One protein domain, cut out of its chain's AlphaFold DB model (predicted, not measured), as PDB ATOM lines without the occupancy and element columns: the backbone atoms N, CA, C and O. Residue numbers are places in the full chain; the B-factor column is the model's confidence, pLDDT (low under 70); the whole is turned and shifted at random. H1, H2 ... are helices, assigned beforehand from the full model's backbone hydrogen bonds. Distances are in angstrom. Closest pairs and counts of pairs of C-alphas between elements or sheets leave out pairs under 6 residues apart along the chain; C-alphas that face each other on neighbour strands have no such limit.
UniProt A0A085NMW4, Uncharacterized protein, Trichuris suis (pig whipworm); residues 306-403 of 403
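Overview. This is residues 306 to 403 of the 403 residues of an uncharacterized protein of Trichuris suis (pig whipworm) (UniProt A0A085NMW4). One long helix, H1, runs along most of the length of a rod-like model, and its first residues, 306 to 317, stick out alone at one end. At the other end the chain folds back into H2, which makes a slanted helical hairpin with H1; H3 packs on the last part of H1, and the short H4 packs on H2, with its end near H3. The printed part has 98 residues with four named helices, in the order H1, H2, H3, H4, and no named strand; the class is all helix. It is only just loose, close to compact, with a radius of gyration of the C-alphas of 15.5 A, and spans 59 by 25 by 19 A.

Arrangement. H1, residues 306 to 336, touches H2, residues 343 to 360, through its residues 323 to 334 and residues 343 to 350 of H2. The closest C-alphas are those of Gly 330 and Ile 343, 4.7 A apart. This helical hairpin has a steep tilt of 44 degrees, opposite ways. H3, residues 372 to 386, touches residues 329 to 336 of H1, closest at the C-alphas of Ser 336 and Ser 379, 6.2 A apart. H1 and H3 run the same way at a shallow tilt of 33 degrees, only just short of steep. H2 and H3 are apart. H4, residues 395 to 402, touches residues 349 to 353 of H2, closest at the C-alphas of Ser 353 and Phe 400, 5.6 A apart, at a steep tilt of 49 degrees, the same way. H4 is close to but not clearly touching H3; their closest C-alphas, Val 374 and Leu 402, are 6.9 A apart. H1 and H4 are apart. Helix packing is mostly crossed, but only just: one of the three touching pairs is at a shallow tilt. In H1, H2 and H3 every O i to N i+4 pair is within hydrogen-bond range; in H4 2 of 4 are, beside 3 of 5 O i to N i+3 pairs.

Along the chain. H1 begins at C-alpha 306, (-30.011, -30.540, 35.128), and is 45.3 A long to C-alpha 336, (13.968, -36.719, 26.210). H2 measures 25.5 A and H3 21.4 A from first to last C-alpha. H4, 11.5 A long, ends at C-alpha 402, (0.922, -48.674, 29.707).

Size, cuts and confidence. The C-alphas farthest apart are those of Ser 306 and Gly 388, at 58.9 A. Residues 306 to 317, 359 to 365 and 384 to 389 stand free; without them the body spans 35 by 21 by 20 A. The link from H2 to H3, 11 residues, is long; those from H1 to H2 and from H3 to H4 are short. The printed part has no cut, and residue 403 is the chain's last. Mean pLDDT of the printed part is 73.8, with residues 362 to 370 and 388 to 403 under 70.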
ATOM      1  N   SER A 306     -30.928 -30.649  33.983       71.50
ATOM      2  CA  SER A 306     -30.011 -30.540  35.128       71.50
ATOM      3  C   SER A 306     -28.862 -31.551  35.013       71.50
ATOM      4  O   SER A 306     -27.694 -31.160  35.046       71.50
ATOM      5  N   SER A 307     -29.181 -32.823  34.754       74.31
ATOM      6  CA  SER A 307     -28.197 -33.901  34.579       74.31
ATOM      7  C   SER A 307     -27.274 -33.655  33.384       74.31
ATOM      8  O   SER A 307     -26.057 -33.793  33.503       74.31
ATOM      9  N   PHE A 308     -27.824 -33.189  32.258       79.25
ATOM     10  CA  PHE A 308     -27.043 -32.855  31.066       79.25
ATOM     11  C   PHE A 308     -25.998 -31.764  31.342       79.25
ATOM     12  O   PHE A 308     -24.842 -31.878  30.920       79.25
ATOM     13  N   SER A 309     -26.372 -30.723  32.094       81.50
ATOM     14  CA  SER A 309     -25.451 -29.637  32.452       81.50
ATOM     15  C   SER A 309     -24.297 -30.120  33.342       81.50
ATOM     16  O   SER A 309     -23.147 -29.735  33.125       81.50
ATOM     17  N   GLN A 310     -24.578 -31.024  34.286       85.25
ATOM     18  CA  GLN A 310     -23.582 -31.587  35.197       85.25
ATOM     19  C   GLN A 310     -22.600 -32.509  34.465       85.25
ATOM     20  O   GLN A 310     -21.389 -32.381  34.644       85.25
ATOM     21  N   ILE A 311     -23.106 -33.386  33.592       85.25
ATOM     22  CA  ILE A 311     -22.281 -34.303  32.792       85.25
ATOM     23  C   ILE A 311     -21.413 -33.520  31.809       85.25
ATOM     24  O   ILE A 311     -20.223 -33.804  31.672       85.25
ATOM     25  N   THR A 312     -21.967 -32.487  31.171       85.62
ATOM     26  CA  THR A 312     -21.210 -31.623  30.254       85.62
ATOM     27  C   THR A 312     -20.094 -30.879  30.990       85.62
ATOM     28  O   THR A 312     -18.956 -30.854  30.518       85.62
ATOM     29  N   ALA A 313     -20.378 -30.325  32.174       88.38
ATOM     30  CA  ALA A 313     -19.372 -29.654  32.993       88.38
ATOM     31  C   ALA A 313     -18.263 -30.617  33.456       88.38
ATOM     32  O   ALA A 313     -17.079 -30.289  33.347       88.38
ATOM     33  N   ALA A 314     -18.627 -31.820  33.911       87.44
ATOM     34  CA  ALA A 314     -17.675 -32.851  34.316       87.44
ATOM     35  C   ALA A 314     -16.815 -33.344  33.140       87.44
ATOM     36  O   ALA A 314     -15.602 -33.492  33.285       87.44
ATOM     37  N   THR A 315     -17.418 -33.528  31.963       85.44
ATOM     38  CA  THR A 315     -16.719 -33.944  30.736       85.44
ATOM     39  C   THR A 315     -15.705 -32.892  30.303       85.44
ATOM     40  O   THR A 315     -14.552 -33.225  30.037       85.44
ATOM     41  N   LEU A 316     -16.094 -31.613  30.291       89.56
ATOM     42  CA  LEU A 316     -15.189 -30.515  29.948       89.56
ATOM     43  C   LEU A 316     -14.037 -30.397  30.956       89.56
ATOM     44  O   LEU A 316     -12.885 -30.216  30.566       89.56
ATOM     45  N   PHE A 317     -14.333 -30.539  32.248       86.44
ATOM     46  CA  PHE A 317     -13.325 -30.506  33.303       86.44
ATOM     47  C   PHE A 317     -12.321 -31.667  33.193       86.44
ATOM     48  O   PHE A 317     -11.110 -31.438  33.259       86.44
ATOM     49  N   LEU A 318     -12.799 -32.899  32.984       84.69
ATOM     50  CA  LEU A 318     -11.942 -34.073  32.787       84.69
ATOM     51  C   LEU A 318     -11.126 -33.968  31.498       84.69
ATOM     52  O   LEU A 318      -9.936 -34.283  31.508       84.69
ATOM     53  N   PHE A 319     -11.726 -33.466  30.417       86.31
ATOM     54  CA  PHE A 319     -11.029 -33.233  29.158       86.31
ATOM     55  C   PHE A 319      -9.861 -32.260  29.338       86.31
ATOM     56  O   PHE A 319      -8.733 -32.595  28.988       86.31
ATOM     57  N   LEU A 320     -10.093 -31.091  29.947       87.00
ATOM     58  CA  LEU A 320      -9.036 -30.096  30.168       87.00
ATOM     59  C   LEU A 320      -7.958 -30.592  31.140       87.00
ATOM     60  O   LEU A 320      -6.776 -30.321  30.930       87.00
ATOM     61  N   THR A 321      -8.343 -31.352  32.167       85.19
ATOM     62  CA  THR A 321      -7.398 -31.933  33.133       85.19
ATOM     63  C   THR A 321      -6.489 -32.970  32.471       85.19
ATOM     64  O   THR A 321      -5.270 -32.927  32.646       85.19
ATOM     65  N   ASN A 322      -7.052 -33.871  31.663       83.31
ATOM     66  CA  ASN A 322      -6.273 -34.905  30.978       83.31
ATOM     67  C   ASN A 322      -5.443 -34.327  29.826       83.31
ATOM     68  O   ASN A 322      -4.287 -34.716  29.659       83.31
ATOM     69  N   LEU A 323      -5.980 -33.351  29.087       86.19
ATOM     70  CA  LEU A 323      -5.256 -32.668  28.018       86.19
ATOM     71  C   LEU A 323      -4.034 -31.916  28.561       86.19
ATOM     72  O   LEU A 323      -2.949 -32.030  27.996       86.19
ATOM     73  N   ALA A 324      -4.176 -31.200  29.683       88.31
ATOM     74  CA  ALA A 324      -3.057 -30.506  30.317       88.31
ATOM     75  C   ALA A 324      -1.943 -31.480  30.737       88.31
ATOM     76  O   ALA A 324      -0.769 -31.222  30.470       88.31
ATOM     77  N   ASN A 325      -2.300 -32.622  31.331       83.75
ATOM     78  CA  ASN A 325      -1.324 -33.635  31.734       83.75
ATOM     79  C   ASN A 325      -0.607 -34.256  30.524       83.75
ATOM     80  O   ASN A 325       0.618 -34.370  30.537       83.75
ATOM     81  N   ILE A 326      -1.344 -34.601  29.461       83.50
ATOM     82  CA  ILE A 326      -0.761 -35.154  28.228       83.50
ATOM     83  C   ILE A 326       0.196 -34.151  27.577       83.50
ATOM     84  O   ILE A 326       1.274 -34.544  27.145       83.50
ATOM     85  N   ILE A 327      -0.146 -32.860  27.549       88.19
ATOM     86  CA  ILE A 327       0.733 -31.824  26.989       88.19
ATOM     87  C   ILE A 327       2.016 -31.683  27.817       88.19
ATOM     88  O   ILE A 327       3.103 -31.629  27.247       88.19
ATOM     89  N   ILE A 328       1.911 -31.654  29.150       87.62
ATOM     90  CA  ILE A 328       3.074 -31.515  30.039       87.62
ATOM     91  C   ILE A 328       4.023 -32.707  29.878       87.62
ATOM     92  O   ILE A 328       5.217 -32.514  29.643       87.62
ATOM     93  N   PHE A 329       3.510 -33.935  29.961       83.19
ATOM     94  CA  PHE A 329       4.349 -35.127  29.826       83.19
ATOM     95  C   PHE A 329       4.827 -35.349  28.389       83.19
ATOM     96  O   PHE A 329       5.975 -35.739  28.196       83.19
ATOM     97  N   GLY A 330       4.005 -35.029  27.389       83.62
ATOM     98  CA  GLY A 330       4.386 -35.078  25.978       83.62
ATOM     99  C   GLY A 330       5.513 -34.102  25.641       83.62
ATOM    100  O   GLY A 330       6.422 -34.456  24.896       83.62
ATOM    101  N   ALA A 331       5.525 -32.906  26.238       86.50
ATOM    102  CA  ALA A 331       6.610 -31.943  26.046       86.50
ATOM    103  C   ALA A 331       7.937 -32.441  26.647       86.50
ATOM    104  O   ALA A 331       8.986 -32.332  26.011       86.50
ATOM    105  N   VAL A 332       7.895 -33.031  27.848       85.50
ATOM    106  CA  VAL A 332       9.087 -33.621  28.487       85.50
ATOM    107  C   VAL A 332       9.579 -34.849  27.711       85.50
ATOM    108  O   VAL A 332      10.788 -35.041  27.569       85.50
ATOM    109  N   MET A 333       8.663 -35.655  27.169       80.69
ATOM    110  CA  MET A 333       8.989 -36.820  26.342       80.69
ATOM    111  C   MET A 333       9.639 -36.409  25.015       80.69
ATOM    112  O   MET A 333      10.694 -36.939  24.681       80.69
ATOM    113  N   SER A 334       9.101 -35.395  24.327       83.25
ATOM    114  CA  SER A 334       9.695 -34.840  23.099       83.25
ATOM    115  C   SER A 334      11.131 -34.371  23.319       83.25
ATOM    116  O   SER A 334      11.994 -34.611  22.480       83.25
ATOM    117  N   HIS A 335      11.407 -33.752  24.471       84.00
ATOM    118  CA  HIS A 335      12.762 -33.326  24.815       84.00
ATOM    119  C   HIS A 335      13.694 -34.494  25.172       84.00
ATOM    120  O   HIS A 335      14.886 -34.420  24.906       84.00
ATOM    121  N   SER A 336      13.165 -35.567  25.769       80.94
ATOM    122  CA  SER A 336      13.968 -36.719  26.210       80.94
ATOM    123  C   SER A 336      14.292 -37.709  25.085       80.94
ATOM    124  O   SER A 336      15.233 -38.485  25.227       80.94
ATOM    125  N   LEU A 337      13.506 -37.708  24.004       77.44
ATOM    126  CA  LEU A 337      13.609 -38.634  22.866       77.44
ATOM    127  C   LEU A 337      14.062 -37.923  21.569       77.44
ATOM    128  O   LEU A 337      13.697 -38.354  20.478       77.44
ATOM    129  N   ASP A 338      14.782 -36.798  21.661       79.25
ATOM    130  CA  ASP A 338      15.268 -36.008  20.509       79.25
ATOM    131  C   ASP A 338      14.206 -35.754  19.417       79.25
ATOM    132  O   ASP A 338      14.454 -35.904  18.216       79.25
ATOM    133  N   ASN A 339      12.990 -35.379  19.829       77.69
ATOM    134  CA  ASN A 339      11.836 -35.134  18.953       77.69
ATOM    135  C   ASN A 339      11.432 -36.317  18.045       77.69
ATOM    136  O   ASN A 339      10.742 -36.102  17.048       77.69
ATOM    137  N   GLN A 340      11.805 -37.557  18.379       74.19
ATOM    138  CA  GLN A 340      11.286 -38.751  17.692       74.19
ATOM    139  C   GLN A 340       9.814 -39.033  18.036       74.19
ATOM    140  O   GLN A 340       9.100 -39.637  17.241       74.19
ATOM    141  N   MET A 341       9.355 -38.576  19.206       72.06
ATOM    142  CA  MET A 341       7.964 -38.661  19.652       72.06
ATOM    143  C   MET A 341       7.499 -37.281  20.111       72.06
ATOM    144  O   MET A 341       8.004 -36.751  21.102       72.06
ATOM    145  N   GLY A 342       6.577 -36.673  19.371       74.56
ATOM    146  CA  GLY A 342       6.083 -35.331  19.646       74.56
ATOM    147  C   GLY A 342       4.829 -35.309  20.522       74.56
ATOM    148  O   GLY A 342       4.242 -36.321  20.906       74.56
ATOM    149  N   ILE A 343       4.391 -34.088  20.838       82.88
ATOM    150  CA  ILE A 343       3.184 -33.840  21.640       82.88
ATOM    151  C   ILE A 343       1.925 -34.320  20.897       82.88
ATOM    152  O   ILE A 343       0.983 -34.802  21.525       82.88
ATOM    153  N   MET A 344       1.900 -34.206  19.564       83.94
ATOM    154  CA  MET A 344       0.731 -34.560  18.749       83.94
ATOM    155  C   MET A 344       0.477 -36.069  18.743       83.94
ATOM    156  O   MET A 344      -0.671 -36.501  18.855       83.94
ATOM    157  N   GLU A 345       1.537 -36.867  18.682       81.94
ATOM    158  CA  GLU A 345       1.492 -38.328  18.729       81.94
ATOM    159  C   GLU A 345       0.967 -38.810  20.088       81.94
ATOM    160  O   GLU A 345       0.101 -39.686  20.144       81.94
ATOM    161  N   CYS A 346       1.398 -38.168  21.179       79.69
ATOM    162  CA  CYS A 346       0.898 -38.438  22.528       79.69
ATOM    163  C   CYS A 346      -0.590 -38.086  22.690       79.69
ATOM    164  O   CYS A 346      -1.328 -38.833  23.337       79.69
ATOM    165  N   ILE A 347      -1.060 -36.989  22.082       85.69
ATOM    166  CA  ILE A 347      -2.486 -36.617  22.091       85.69
ATOM    167  C   ILE A 347      -3.316 -37.659  21.334       85.69
ATOM    168  O   ILE A 347      -4.323 -38.134  21.858       85.69
ATOM    169  N   ILE A 348      -2.891 -38.051  20.129       85.69
ATOM    170  CA  ILE A 348      -3.613 -39.042  19.317       85.69
ATOM    171  C   ILE A 348      -3.646 -40.399  20.029       85.69
ATOM    172  O   ILE A 348      -4.710 -41.015  20.125       85.69
ATOM    173  N   SER A 349      -2.513 -40.836  20.586       82.44
ATOM    174  CA  SER A 349      -2.429 -42.080  21.352       82.44
ATOM    175  C   SER A 349      -3.327 -42.053  22.590       82.44
ATOM    176  O   SER A 349      -4.032 -43.029  22.845       82.44
ATOM    177  N   GLY A 350      -3.341 -40.942  23.335       80.50
ATOM    178  CA  GLY A 350      -4.184 -40.768  24.521       80.50
ATOM    179  C   GLY A 350      -5.680 -40.745  24.204       80.50
ATOM    180  O   GLY A 350      -6.481 -41.276  24.970       80.50
ATOM    181  N   CYS A 351      -6.076 -40.189  23.056       83.38
ATOM    182  CA  CYS A 351      -7.465 -40.235  22.597       83.38
ATOM    183  C   CYS A 351      -7.905 -41.666  22.261       83.38
ATOM    184  O   CYS A 351      -8.985 -42.091  22.671       83.38
ATOM    185  N   ILE A 352      -7.075 -42.414  21.526       85.44
ATOM    186  CA  ILE A 352      -7.390 -43.789  21.116       85.44
ATOM    187  C   ILE A 352      -7.465 -44.712  22.338       85.44
ATOM    188  O   ILE A 352      -8.444 -45.448  22.480       85.44
ATOM    189  N   SER A 353      -6.483 -44.645  23.245       79.69
ATOM    190  CA  SER A 353      -6.518 -45.421  24.490       79.69
ATOM    191  C   SER A 353      -7.681 -44.991  25.382       79.69
ATOM    192  O   SER A 353      -8.400 -45.847  25.886       79.69
ATOM    193  N   GLY A 354      -7.953 -43.688  25.493       80.12
ATOM    194  CA  GLY A 354      -9.072 -43.152  26.264       80.12
ATOM    195  C   GLY A 354     -10.434 -43.704  25.841       80.12
ATOM    196  O   GLY A 354     -11.218 -44.133  26.689       80.12
ATOM    197  N   VAL A 355     -10.706 -43.752  24.533       82.62
ATOM    198  CA  VAL A 355     -11.957 -44.316  23.995       82.62
ATOM    199  C   VAL A 355     -12.022 -45.827  24.216       82.62
ATOM    200  O   VAL A 355     -13.049 -46.339  24.662       82.62
ATOM    201  N   LEU A 356     -10.934 -46.546  23.939       82.75
ATOM    202  CA  LEU A 356     -10.897 -48.003  24.088       82.75
ATOM    203  C   LEU A 356     -11.064 -48.433  25.549       82.75
ATOM    204  O   LEU A 356     -11.852 -49.334  25.833       82.75
ATOM    205  N   PHE A 357     -10.410 -47.752  26.488       76.69
ATOM    206  CA  PHE A 357     -10.602 -48.010  27.911       76.69
ATOM    207  C   PHE A 357     -11.963 -47.537  28.418       76.69
ATOM    208  O   PHE A 357     -12.556 -48.225  29.242       76.69
ATOM    209  N   GLY A 358     -12.506 -46.424  27.924       76.88
ATOM    210  CA  GLY A 358     -13.855 -45.985  28.296       76.88
ATOM    211  C   GLY A 358     -14.940 -47.007  27.940       76.88
ATOM    212  O   GLY A 358     -15.900 -47.163  28.689       76.88
ATOM    213  N   LEU A 359     -14.767 -47.737  26.833       74.62
ATOM    214  CA  LEU A 359     -15.721 -48.754  26.372       74.62
ATOM    215  C   LEU A 359     -15.484 -50.144  26.975       74.62
ATOM    216  O   LEU A 359     -16.433 -50.912  27.114       74.62
ATOM    217  N   LEU A 360     -14.233 -50.491  27.293       74.00
ATOM    218  CA  LEU A 360     -13.859 -51.844  27.724       74.00
ATOM    219  C   LEU A 360     -13.541 -51.960  29.222       74.00
ATOM    220  O   LEU A 360     -13.440 -53.078  29.728       74.00
ATOM    221  N   SER A 361     -13.368 -50.849  29.948       70.19
ATOM    222  CA  SER A 361     -13.054 -50.891  31.381       70.19
ATOM    223  C   SER A 361     -14.318 -50.955  32.243       70.19
ATOM    224  O   SER A 361     -15.233 -50.153  32.107       70.19
ATOM    225  N   GLY A 362     -14.355 -51.918  33.165       60.28
ATOM    226  CA  GLY A 362     -15.430 -52.070  34.155       60.28
ATOM    227  C   GLY A 362     -15.192 -51.298  35.457       60.28
ATOM    228  O   GLY A 362     -15.867 -51.563  36.449       60.28
ATOM    229  N   GLN A 363     -14.202 -50.398  35.500       60.31
ATOM    230  CA  GLN A 363     -13.822 -49.687  36.720       60.31
ATOM    231  C   GLN A 363     -14.310 -48.228  36.680       60.31
ATOM    232  O   GLN A 363     -13.891 -47.476  35.803       60.31
ATOM    233  N   PRO A 364     -15.107 -47.776  37.668       46.03
ATOM    234  CA  PRO A 364     -15.716 -46.439  37.678       46.03
ATOM    235  C   PRO A 364     -14.729 -45.281  37.917       46.03
ATOM    236  O   PRO A 364     -15.130 -44.122  37.936       46.03
ATOM    237  N   LEU A 365     -13.438 -45.566  38.118       56.12
ATOM    238  CA  LEU A 365     -12.407 -44.557  38.352       56.12
ATOM    239  C   LEU A 365     -11.118 -44.946  37.620       56.12
ATOM    240  O   LEU A 365     -10.176 -45.450  38.234       56.12
ATOM    241  N   ASN A 366     -11.104 -44.746  36.302       58.94
ATOM    242  CA  ASN A 366      -9.913 -44.913  35.478       58.94
ATOM    243  C   ASN A 366      -9.387 -43.538  35.031       58.94
ATOM    244  O   ASN A 366     -10.112 -42.768  34.401       58.94
ATOM    245  N   ILE A 367      -8.141 -43.209  35.386       60.34
ATOM    246  CA  ILE A 367      -7.473 -41.963  34.985       60.34
ATOM    247  C   ILE A 367      -6.379 -42.335  33.990       60.34
ATOM    248  O   ILE A 367      -5.275 -42.710  34.378       60.34
ATOM    249  N   LEU A 368      -6.703 -42.211  32.706       65.88
ATOM    250  CA  LEU A 368      -5.777 -42.453  31.608       65.88
ATOM    251  C   LEU A 368      -4.906 -41.214  31.417       65.88
ATOM    252  O   LEU A 368      -5.315 -40.221  30.814       65.88
ATOM    253  N   SER A 369      -3.712 -41.236  31.997       64.00
ATOM    254  CA  SER A 369      -2.737 -40.165  31.826       64.00
ATOM    255  C   SER A 369      -1.330 -40.737  31.823       64.00
ATOM    256  O   SER A 369      -1.034 -41.673  32.564       64.00
ATOM    257  N   ALA A 370      -0.453 -40.165  30.998       64.31
ATOM    258  CA  ALA A 370       0.960 -40.507  31.027       64.31
ATOM    259  C   ALA A 370       1.502 -40.221  32.434       64.31
ATOM    260  O   ALA A 370       1.386 -39.107  32.943       64.31
ATOM    261  N   THR A 371       2.058 -41.236  33.089       74.69
ATOM    262  CA  THR A 371       2.636 -41.090  34.427       74.69
ATOM    263  C   THR A 371       4.157 -40.997  34.333       74.69
ATOM    264  O   THR A 371       4.775 -41.525  33.409       74.69
ATOM    265  N   GLY A 372       4.788 -40.337  35.310       77.62
ATOM    266  CA  GLY A 372       6.250 -40.208  35.376       77.62
ATOM    267  C   GLY A 372       7.031 -41.524  35.178       77.62
ATOM    268  O   GLY A 372       8.039 -41.502  34.479       77.62
ATOM    269  N   PRO A 373       6.579 -42.678  35.711       79.88
ATOM    270  CA  PRO A 373       7.221 -43.969  35.457       79.88
ATOM    271  C   PRO A 373       7.215 -44.407  33.987       79.88
ATOM    272  O   PRO A 373       8.223 -44.935  33.525       79.88
ATOM    273  N   VAL A 374       6.126 -44.161  33.248       75.69
ATOM    274  CA  VAL A 374       6.037 -44.479  31.809       75.69
ATOM    275  C   VAL A 374       7.051 -43.649  31.026       75.69
ATOM    276  O   VAL A 374       7.768 -44.182  30.186       75.69
ATOM    277  N   LEU A 375       7.191 -42.367  31.375       76.06
ATOM    278  CA  LEU A 375       8.198 -41.490  30.778       76.06
ATOM    279  C   LEU A 375       9.619 -42.006  31.030       76.06
ATOM    280  O   LEU A 375      10.412 -42.102  30.100       76.06
ATOM    281  N   ILE A 376       9.943 -42.364  32.276       82.25
ATOM    282  CA  ILE A 376      11.270 -42.890  32.628       82.25
ATOM    283  C   ILE A 376      11.565 -44.179  31.853       82.25
ATOM    284  O   ILE A 376      12.683 -44.354  31.369       82.25
ATOM    285  N   PHE A 377      10.575 -45.065  31.730       82.38
ATOM    286  CA  PHE A 377      10.709 -46.303  30.973       82.38
ATOM    287  C   PHE A 377      11.023 -46.037  29.492       82.38
ATOM    288  O   PHE A 377      12.006 -46.578  28.987       82.38
ATOM    289  N   GLU A 378      10.267 -45.158  28.830       76.38
ATOM    290  CA  GLU A 378      10.498 -44.787  27.424       76.38
ATOM    291  C   GLU A 378      11.865 -44.119  27.216       76.38
ATOM    292  O   GLU A 378      12.597 -44.468  26.289       76.38
ATOM    293  N   SER A 379      12.287 -43.232  28.123       77.31
ATOM    294  CA  SER A 379      13.618 -42.612  28.053       77.31
ATOM    295  C   SER A 379      14.753 -43.630  28.216       77.31
ATOM    296  O   SER A 379      15.792 -43.519  27.563       77.31
ATOM    297  N   ILE A 380      14.591 -44.635  29.085       83.19
ATOM    298  CA  ILE A 380      15.570 -45.725  29.222       83.19
ATOM    299  C   ILE A 380      15.583 -46.577  27.951       83.19
ATOM    300  O   ILE A 380      16.659 -46.924  27.467       83.19
ATOM    301  N   PHE A 381      14.410 -46.886  27.400       78.69
ATOM    302  CA  PHE A 381      14.283 -47.682  26.185       78.69
ATOM    303  C   PHE A 381      14.943 -46.996  24.982       78.69
ATOM    304  O   PHE A 381      15.743 -47.623  24.287       78.69
ATOM    305  N   TYR A 382      14.719 -45.690  24.808       78.25
ATOM    306  CA  TYR A 382      15.388 -44.873  23.792       78.25
ATOM    307  C   TYR A 382      16.918 -44.965  23.889       78.25
ATOM    308  O   TYR A 382      17.584 -45.288  22.904       78.25
ATOM    309  N   ARG A 383      17.475 -44.806  25.097       77.50
ATOM    310  CA  ARG A 383      18.925 -44.929  25.338       77.50
ATOM    311  C   ARG A 383      19.475 -46.328  25.054       77.50
ATOM    312  O   ARG A 383      20.625 -46.463  24.651       77.50
ATOM    313  N   VAL A 384      18.684 -47.379  25.279       80.50
ATOM    314  CA  VAL A 384      19.075 -48.762  24.957       80.50
ATOM    315  C   VAL A 384      19.100 -48.986  23.443       80.50
ATOM    316  O   VAL A 384      20.007 -49.652  22.944       80.50
ATOM    317  N   CYS A 385      18.148 -48.414  22.704       72.88
ATOM    318  CA  CYS A 385      18.117 -48.488  21.244       72.88
ATOM    319  C   CYS A 385      19.281 -47.727  20.592       72.88
ATOM    320  O   CYS A 385      19.920 -48.256  19.680       72.88
ATOM    321  N   GLU A 386      19.625 -46.543  21.108       70.19
ATOM    322  CA  GLU A 386      20.804 -45.779  20.670       70.19
ATOM    323  C   GLU A 386      22.105 -46.596  20.806       70.19
ATOM    324  O   GLU A 386      23.026 -46.466  20.000       70.19
ATOM    325  N   TRP A 387      22.157 -47.514  21.776       72.31
ATOM    326  CA  TRP A 387      23.334 -48.332  22.062       72.31
ATOM    327  C   TRP A 387      23.553 -49.524  21.110       72.31
ATOM    328  O   TRP A 387      24.537 -50.248  21.272       72.31
ATOM    329  N   GLY A 388      22.694 -49.723  20.099       62.03
ATOM    330  CA  GLY A 388      22.970 -50.663  19.001       62.03
ATOM    331  C   GLY A 388      21.816 -51.552  18.531       62.03
ATOM    332  O   GLY A 388      22.081 -52.535  17.842       62.03
ATOM    333  N   ASN A 389      20.558 -51.237  18.856       59.38
ATOM    334  CA  ASN A 389      19.393 -51.932  18.295       59.38
ATOM    335  C   ASN A 389      18.446 -50.915  17.638       59.38
ATOM    336  O   ASN A 389      17.957 -50.028  18.337       59.38
ATOM    337  N   PRO A 390      18.166 -51.021  16.321       58.53
ATOM    338  CA  PRO A 390      17.340 -50.044  15.622       58.53
ATOM    339  C   PRO A 390      15.961 -49.967  16.274       58.53
ATOM    340  O   PRO A 390      15.302 -50.989  16.450       58.53
ATOM    341  N   PHE A 391      15.554 -48.748  16.635       53.72
ATOM    342  CA  PHE A 391      14.251 -48.415  17.207       53.72
ATOM    343  C   PHE A 391      13.161 -48.943  16.257       53.72
ATOM    344  O   PHE A 391      13.020 -48.412  15.149       53.72
ATOM    345  N   PRO A 392      12.425 -50.022  16.588       52.31
ATOM    346  CA  PRO A 392      11.385 -50.486  15.695       52.31
ATOM    347  C   PRO A 392      10.267 -49.442  15.723       52.31
ATOM    348  O   PRO A 392       9.636 -49.225  16.752       52.31
ATOM    349  N   PHE A 393      10.030 -48.820  14.570       47.97
ATOM    350  CA  PHE A 393       9.027 -47.791  14.238       47.97
ATOM    351  C   PHE A 393       7.549 -48.161  14.556       47.97
ATOM    352  O   PHE A 393       6.625 -47.533  14.048       47.97
ATOM    353  N   HIS A 394       7.296 -49.193  15.366       43.69
ATOM    354  CA  HIS A 394       5.986 -49.801  15.615       43.69
ATOM    355  C   HIS A 394       5.404 -49.534  17.018       43.69
ATOM    356  O   HIS A 394       4.412 -50.156  17.405       43.69
ATOM    357  N   THR A 395       5.957 -48.586  17.777       52.31
ATOM    358  CA  THR A 395       5.584 -48.311  19.177       52.31
ATOM    359  C   THR A 395       4.416 -47.343  19.460       52.31
ATOM    360  O   THR A 395       4.272 -46.973  20.623       52.31
ATOM    361  N   PRO A 396       3.459 -47.019  18.557       49.12
ATOM    362  CA  PRO A 396       2.162 -46.508  19.028       49.12
ATOM    363  C   PRO A 396       1.464 -47.484  19.998       49.12
ATOM    364  O   PRO A 396       0.651 -47.085  20.824       49.12
ATOM    365  N   TRP A 397       1.804 -48.778  19.919       47.47
ATOM    366  CA  TRP A 397       1.230 -49.842  20.745       47.47
ATOM    367  C   TRP A 397       1.731 -49.883  22.193       47.47
ATOM    368  O   TRP A 397       1.003 -50.350  23.065       47.47
ATOM    369  N   LEU A 398       2.944 -49.405  22.492       47.00
ATOM    370  CA  LEU A 398       3.466 -49.482  23.864       47.00
ATOM    371  C   LEU A 398       2.768 -48.478  24.787       47.00
ATOM    372  O   LEU A 398       2.417 -48.800  25.922       47.00
ATOM    373  N   HIS A 399       2.452 -47.305  24.244       48.41
ATOM    374  CA  HIS A 399       1.681 -46.277  24.930       48.41
ATOM    375  C   HIS A 399       0.201 -46.674  25.129       48.41
ATOM    376  O   HIS A 399      -0.466 -46.115  25.998       48.41
ATOM    377  N   PHE A 400      -0.294 -47.655  24.359       46.34
ATOM    378  CA  PHE A 400      -1.631 -48.252  24.484       46.34
ATOM    379  C   PHE A 400      -1.725 -49.319  25.591       46.34
ATOM    380  O   PHE A 400      -2.802 -49.531  26.136       46.34
ATOM    381  N   CYS A 401      -0.621 -49.990  25.941       42.41
ATOM    382  CA  CYS A 401      -0.603 -51.003  27.007       42.41
ATOM    383  C   CYS A 401      -0.206 -50.461  28.391       42.41
ATOM    384  O   CYS A 401      -0.399 -51.162  29.382       42.41
ATOM    385  N   LEU A 402       0.389 -49.264  28.466       39.16
ATOM    386  CA  LEU A 402       0.922 -48.674  29.707       39.16
ATOM    387  C   LEU A 402       0.061 -47.548  30.305       39.16
ATOM    388  O   LEU A 402       0.318 -47.131  31.437       39.16
ATOM    389  N   VAL A 403      -0.930 -47.062  29.555       37.94
ATOM    390  CA  VAL A 403      -1.996 -46.148  30.003       37.94
ATOM    391  C   VAL A 403      -3.267 -46.964  30.090       37.94
ATOM    392  O   VAL A 403      -3.960 -46.856  31.124       37.94
TER     393      VAL A 403